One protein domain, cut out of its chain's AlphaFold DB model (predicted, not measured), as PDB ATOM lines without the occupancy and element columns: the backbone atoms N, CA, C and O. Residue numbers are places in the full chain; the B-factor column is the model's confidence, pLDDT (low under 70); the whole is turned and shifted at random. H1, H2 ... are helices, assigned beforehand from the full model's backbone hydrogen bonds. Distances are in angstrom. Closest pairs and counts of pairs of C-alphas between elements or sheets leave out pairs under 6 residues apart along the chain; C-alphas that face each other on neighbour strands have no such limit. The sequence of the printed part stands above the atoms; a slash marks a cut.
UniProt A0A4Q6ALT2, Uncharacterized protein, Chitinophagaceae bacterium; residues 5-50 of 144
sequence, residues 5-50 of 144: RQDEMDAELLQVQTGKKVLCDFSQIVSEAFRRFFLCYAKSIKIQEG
ATOM      1  N   ARG A   5       5.169  58.007  38.061       63.00
ATOM      2  CA  ARG A   5       5.608  56.731  38.651       63.00
ATOM      3  C   ARG A   5       5.148  56.527  40.098       63.00
ATOM      4  O   ARG A   5       4.859  55.404  40.483       63.00
ATOM      5  N   GLN A   6       5.072  57.593  40.892       59.00
ATOM      6  CA  GLN A   6       4.598  57.516  42.271       59.00
ATOM      7  C   GLN A   6       3.080  57.303  42.320       59.00
ATOM      8  O   GLN A   6       2.605  56.525  43.136       59.00
ATOM      9  N   ASP A   7       2.332  57.929  41.411       67.38
ATOM     10  CA  ASP A   7       0.876  57.756  41.330       67.38
ATOM     11  C   ASP A   7       0.486  56.355  40.808       67.38
ATOM     12  O   ASP A   7      -0.500  55.778  41.263       67.38
ATOM     13  N   GLU A   8       1.286  55.771  39.906       67.75
ATOM     14  CA  GLU A   8       1.134  54.386  39.424       67.75
ATOM     15  C   GLU A   8       1.400  53.355  40.534       67.75
ATOM     16  O   GLU A   8       0.596  52.441  40.734       67.75
ATOM     17  N   MET A   9       2.474  53.537  41.310       60.56
ATOM     18  CA  MET A   9       2.791  52.674  42.453       60.56
ATOM     19  C   MET A   9       1.757  52.788  43.579       60.56
ATOM     20  O   MET A   9       1.370  51.779  44.168       60.56
ATOM     21  N   ASP A  10       1.274  54.003  43.859       63.06
ATOM     22  CA  ASP A  10       0.245  54.242  44.872       63.06
ATOM     23  C   ASP A  10      -1.094  53.580  44.454       63.06
ATOM     24  O   ASP A  10      -1.803  53.029  45.302       63.06
ATOM     25  N   ALA A  11      -1.426  53.549  43.154       60.81
ATOM     26  CA  ALA A  11      -2.613  52.867  42.623       60.81
ATOM     27  C   ALA A  11      -2.508  51.331  42.672       60.81
ATOM     28  O   ALA A  11      -3.510  50.654  42.917       60.81
ATOM     29  N   GLU A  12      -1.314  50.777  42.461       61.03
ATOM     30  CA  GLU A  12      -1.043  49.341  42.582       61.03
ATOM     31  C   GLU A  12      -1.114  48.889  44.053       61.03
ATOM     32  O   GLU A  12      -1.775  47.896  44.376       61.03
ATOM     33  N   LEU A  13      -0.555  49.685  44.973       59.50
ATOM     34  CA  LEU A  13      -0.596  49.438  46.419       59.50
ATOM     35  C   LEU A  13      -2.026  49.508  46.985       59.50
ATOM     36  O   LEU A  13      -2.417  48.665  47.799       59.50
ATOM     37  N   LEU A  14      -2.839  50.462  46.514       56.41
ATOM     38  CA  LEU A  14      -4.250  50.583  46.898       56.41
ATOM     39  C   LEU A  14      -5.067  49.357  46.451       56.41
ATOM     40  O   LEU A  14      -5.978  48.913  47.150       56.41
ATOM     41  N   GLN A  15      -4.737  48.761  45.303       56.38
ATOM     42  CA  GLN A  15      -5.448  47.591  44.780       56.38
ATOM     43  C   GLN A  15      -5.099  46.302  45.533       56.38
ATOM     44  O   GLN A  15      -6.007  45.513  45.820       56.38
ATOM     45  N   VAL A  16      -3.840  46.144  45.956       55.62
ATOM     46  CA  VAL A  16      -3.399  45.051  46.843       55.62
ATOM     47  C   VAL A  16      -4.137  45.098  48.188       55.62
ATOM     48  O   VAL A  16      -4.588  44.062  48.677       55.62
ATOM     49  N   GLN A  17      -4.364  46.293  48.744       48.91
ATOM     50  CA  GLN A  17      -5.105  46.475  50.001       48.91
ATOM     51  C   GLN A  17      -6.607  46.148  49.885       48.91
ATOM     52  O   GLN A  17      -7.226  45.750  50.869       48.91
ATOM     53  N   THR A  18      -7.200  46.243  48.687       54.28
ATOM     54  CA  THR A  18      -8.621  45.896  48.449       54.28
ATOM     55  C   THR A  18      -8.878  44.405  48.187       54.28
ATOM     56  O   THR A  18     -10.022  44.015  47.950       54.28
ATOM     57  N   GLY A  19      -7.841  43.556  48.179       52.12
ATOM     58  CA  GLY A  19      -7.969  42.128  47.857       52.12
ATOM     59  C   GLY A  19      -8.392  41.846  46.407       52.12
ATOM     60  O   GLY A  19      -8.726  40.708  46.061       52.12
ATOM     61  N   LYS A  20      -8.391  42.860  45.531       58.25
ATOM     62  CA  LYS A  20      -8.633  42.682  44.099       58.25
ATOM     63  C   LYS A  20      -7.378  42.094  43.465       58.25
ATOM     64  O   LYS A  20      -6.396  42.789  43.238       58.25
ATOM     65  N   LYS A  21      -7.425  40.796  43.162       61.44
ATOM     66  CA  LYS A  21      -6.399  40.123  42.361       61.44
ATOM     67  C   LYS A  21      -6.290  40.821  41.001       61.44
ATOM     68  O   LYS A  21      -7.250  40.796  40.231       61.44
ATOM     69  N   VAL A  22      -5.143  41.439  40.722       69.75
ATOM     70  CA  VAL A  22      -4.818  41.969  39.393       69.75
ATOM     71  C   VAL A  22      -4.668  40.778  38.451       69.75
ATOM     72  O   VAL A  22      -3.903  39.852  38.721       69.75
ATOM     73  N   LEU A  23      -5.463  40.765  37.385       71.75
ATOM     74  CA  LEU A  23      -5.415  39.737  36.349       71.75
ATOM     75  C   LEU A  23      -4.525  40.289  35.240       71.75
ATOM     76  O   LEU A  23      -4.895  41.253  34.577       71.75
ATOM     77  N   CYS A  24      -3.339  39.715  35.086       73.94
ATOM     78  CA  CYS A  24      -2.313  40.196  34.160       73.94
ATOM     79  C   CYS A  24      -2.296  39.437  32.825       73.94
ATOM     80  O   CYS A  24      -1.574  39.818  31.912       73.94
ATOM     81  N   ASP A  25      -3.105  38.385  32.701       85.88
ATOM     82  CA  ASP A  25      -3.151  37.514  31.532       85.88
ATOM     83  C   ASP A  25      -4.600  37.276  31.073       85.88
ATOM     84  O   ASP A  25      -5.514  37.104  31.886       85.88
ATOM     85  N   PHE A  26      -4.818  37.239  29.755       86.12
ATOM     86  CA  PHE A  26      -6.139  37.039  29.157       86.12
ATOM     87  C   PHE A  26      -6.773  35.716  29.604       86.12
ATOM     88  O   PHE A  26      -7.970  35.669  29.903       86.12
ATOM     89  N   SER A  27      -5.972  34.652  29.736       86.62
ATOM     90  CA  SER A  27      -6.462  33.365  30.246       86.62
ATOM     91  C   SER A  27      -7.004  33.495  31.669       86.62
ATOM     92  O   SER A  27      -8.054  32.931  31.994       86.62
ATOM     93  N   GLN A  28      -6.329  34.277  32.516       88.00
ATOM     94  CA  GLN A  28      -6.779  34.551  33.882       88.00
ATOM     95  C   GLN A  28      -8.072  35.372  33.904       88.00
ATOM     96  O   GLN A  28      -8.950  35.078  34.717       88.00
ATOM     97  N   ILE A  29      -8.220  36.350  33.006       90.62
ATOM     98  CA  ILE A  29      -9.443  37.160  32.878       90.62
ATOM     99  C   ILE A  29     -10.641  36.271  32.538       90.62
ATOM    100  O   ILE A  29     -11.658  36.309  33.235       90.62
ATOM    101  N   VAL A  30     -10.507  35.427  31.514       89.56
ATOM    102  CA  VAL A  30     -11.567  34.494  31.098       89.56
ATOM    103  C   VAL A  30     -11.883  33.496  32.214       89.56
ATOM    104  O   VAL A  30     -13.050  33.293  32.556       89.56
ATOM    105  N   SER A  31     -10.857  32.915  32.838       89.25
ATOM    106  CA  SER A  31     -11.031  31.945  33.927       89.25
ATOM    107  C   SER A  31     -11.747  32.549  35.134       89.25
ATOM    108  O   SER A  31     -12.630  31.915  35.713       89.25
ATOM    109  N   GLU A  32     -11.417  33.787  35.503       90.44
ATOM    110  CA  GLU A  32     -12.080  34.493  36.598       90.44
ATOM    111  C   GLU A  32     -13.539  34.832  36.263       90.44
ATOM    112  O   GLU A  32     -14.409  34.700  37.130       90.44
ATOM    113  N   ALA A  33     -13.839  35.213  35.017       91.88
ATOM    114  CA  ALA A  33     -15.209  35.465  34.575       91.88
ATOM    115  C   ALA A  33     -16.084  34.203  34.696       91.88
ATOM    116  O   ALA A  33     -17.150  34.249  35.319       91.88
ATOM    117  N   PHE A  34     -15.602  33.059  34.200       91.81
ATOM    118  CA  PHE A  34     -16.296  31.776  34.347       91.81
ATOM    119  C   PHE A  34     -16.417  31.347  35.810       91.81
ATOM    120  O   PHE A  34     -17.494  30.928  36.237       91.81
ATOM    121  N   ARG A  35     -15.361  31.514  36.619       91.12
ATOM    122  CA  ARG A  35     -15.404  31.202  38.058       91.12
ATOM    123  C   ARG A  35     -16.529  31.961  38.758       91.12
ATOM    124  O   ARG A  35     -17.272  31.369  39.541       91.12
ATOM    125  N   ARG A  36     -16.669  33.262  38.483       93.50
ATOM    126  CA  ARG A  36     -17.741  34.094  39.054       93.50
ATOM    127  C   ARG A  36     -19.116  33.641  38.580       93.50
ATOM    128  O   ARG A  36     -20.007  33.492  39.414       93.50
ATOM    129  N   PHE A  37     -19.272  33.378  37.284       94.44
ATOM    130  CA  PHE A  37     -20.519  32.876  36.707       94.44
ATOM    131  C   PHE A  37     -20.971  31.567  37.372       94.44
ATOM    132  O   PHE A  37     -22.067  31.512  37.935       94.44
ATOM    133  N   PHE A  38     -20.105  30.550  37.403       93.56
ATOM    134  CA  PHE A  38     -20.419  29.253  38.005       93.56
ATOM    135  C   PHE A  38     -20.707  29.363  39.503       93.56
ATOM    136  O   PHE A  38     -21.631  28.721  40.000       93.56
ATOM    137  N   LEU A  39     -19.960  30.198  40.234       93.06
ATOM    138  CA  LEU A  39     -20.194  30.397  41.663       93.06
ATOM    139  C   LEU A  39     -21.574  31.008  41.932       93.06
ATOM    140  O   LEU A  39     -22.294  30.520  42.803       93.06
ATOM    141  N   CYS A  40     -21.941  32.066  41.206       95.81
ATOM    142  CA  CYS A  40     -23.235  32.726  41.367       95.81
ATOM    143  C   CYS A  40     -24.391  31.796  40.982       95.81
ATOM    144  O   CYS A  40     -25.344  31.671  41.750       95.81
ATOM    145  N   TYR A  41     -24.270  31.080  39.862       96.06
ATOM    146  CA  TYR A  41     -25.278  30.115  39.420       96.06
ATOM    147  C   TYR A  41     -25.426  28.934  40.395       96.06
ATOM    148  O   TYR A  41     -26.528  28.546  40.774       96.06
ATOM    149  N   ALA A  42     -24.317  28.380  40.894       95.44
ATOM    150  CA  ALA A  42     -24.375  27.304  41.880       95.44
ATOM    151  C   ALA A  42     -25.034  27.761  43.188       95.44
ATOM    152  O   ALA A  42     -25.776  26.984  43.788       95.44
ATOM    153  N   LYS A  43     -24.785  29.005  43.626       95.38
ATOM    154  CA  LYS A  43     -25.437  29.597  44.804       95.38
ATOM    155  C   LYS A  43     -26.942  29.764  44.603       95.38
ATOM    156  O   LYS A  43     -27.686  29.396  45.508       95.38
ATOM    157  N   SER A  44     -27.394  30.266  43.451       96.62
ATOM    158  CA  SER A  44     -28.828  30.458  43.199       96.62
ATOM    159  C   SER A  44     -29.582  29.131  43.205       96.62
ATOM    160  O   SER A  44     -30.574  29.005  43.914       96.62
ATOM    161  N   ILE A  45     -29.064  28.107  42.521       97.00
ATOM    162  CA  ILE A  45     -29.716  26.791  42.482       97.00
ATOM    163  C   ILE A  45     -29.652  26.089  43.856       97.00
ATOM    164  O   ILE A  45     -30.568  25.357  44.207       97.00
ATOM    165  N   LYS A  46     -28.610  26.307  44.676       96.12
ATOM    166  CA  LYS A  46     -28.589  25.789  46.063       96.12
ATOM    167  C   LYS A  46     -29.743  26.334  46.897       96.12
ATOM    168  O   LYS A  46     -30.365  25.573  47.627       96.12
ATOM    169  N   ILE A  47     -30.001  27.636  46.777       96.50
ATOM    170  CA  ILE A  47     -31.096  28.309  47.479       96.50
ATOM    171  C   ILE A  47     -32.444  27.827  46.936       96.50
ATOM    172  O   ILE A  47     -33.300  27.451  47.728       96.50
ATOM    173  N   GLN A  48     -32.607  27.801  45.610       97.62
ATOM    174  CA  GLN A  48     -33.849  27.392  44.945       97.62
ATOM    175  C   GLN A  48     -34.268  25.961  45.310       97.62
ATOM    176  O   GLN A  48     -35.433  25.723  45.599       97.62
ATOM    177  N   GLU A  49     -33.312  25.027  45.331       97.12
ATOM    178  CA  GLU A  49     -33.580  23.594  45.519       97.12
ATOM    179  C   GLU A  49     -33.349  23.112  46.963       97.12
ATOM    180  O   GLU A  49     -33.436  21.919  47.239       97.12
ATOM    181  N   GLY A  50     -32.966  23.999  47.891       96.44
ATOM    182  CA  GLY A  50     -32.666  23.626  49.282       96.44
ATOM    183  C   GLY A  50     -31.517  22.616  49.445       96.44
ATOM    184  O   GLY A  50     -31.477  21.872  50.424       96.44
TER     185      GLY A  50
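AT A GLANCE: This is residues 5 to 50 of the 144 residues of an uncharacterized protein of Chitinophagaceae bacterium (UniProt A0A4Q6ALT2). Two helices, H1 and then the longer H2, are strung out along a rod as a zigzag, and residues 18 to 25 between them run across from the end of H1 to the start of H2. The helices do not fold back on each other. The printed part has 46 residues with two named helices and no named strand, all helix in class. It is extended, with a radius of gyration of the C-alphas of 15.9 A, and spans 51 by 22 by 9 A.

IN THESE COORDINATES: Find C-alpha 5 at (5.608, 56.731, 38.651); from there H1, residues 5 to 17, runs 18.7 A. Then look at C-alpha 26, at (-6.139, 37.039, 29.157), where H2, residues 26 to 48, begins; it runs 33.3 A to C-alpha 48 at (-33.849, 27.392, 44.945).

HOW THE PARTS SIT: H1 and H2 are apart, joined by a short link of 8 residues. Residues 33 to 50, of which 33 to 48 belong to H2, stand free. In H1 and H2 every O i to N i+4 pair is within hydrogen-bond range.

THE WHOLE: The C-alphas of Arg 5 and Glu 49, the two farthest apart, are 51.8 A apart. The printed part has no cut. Residues 5 to 22 have pLDDT under 70.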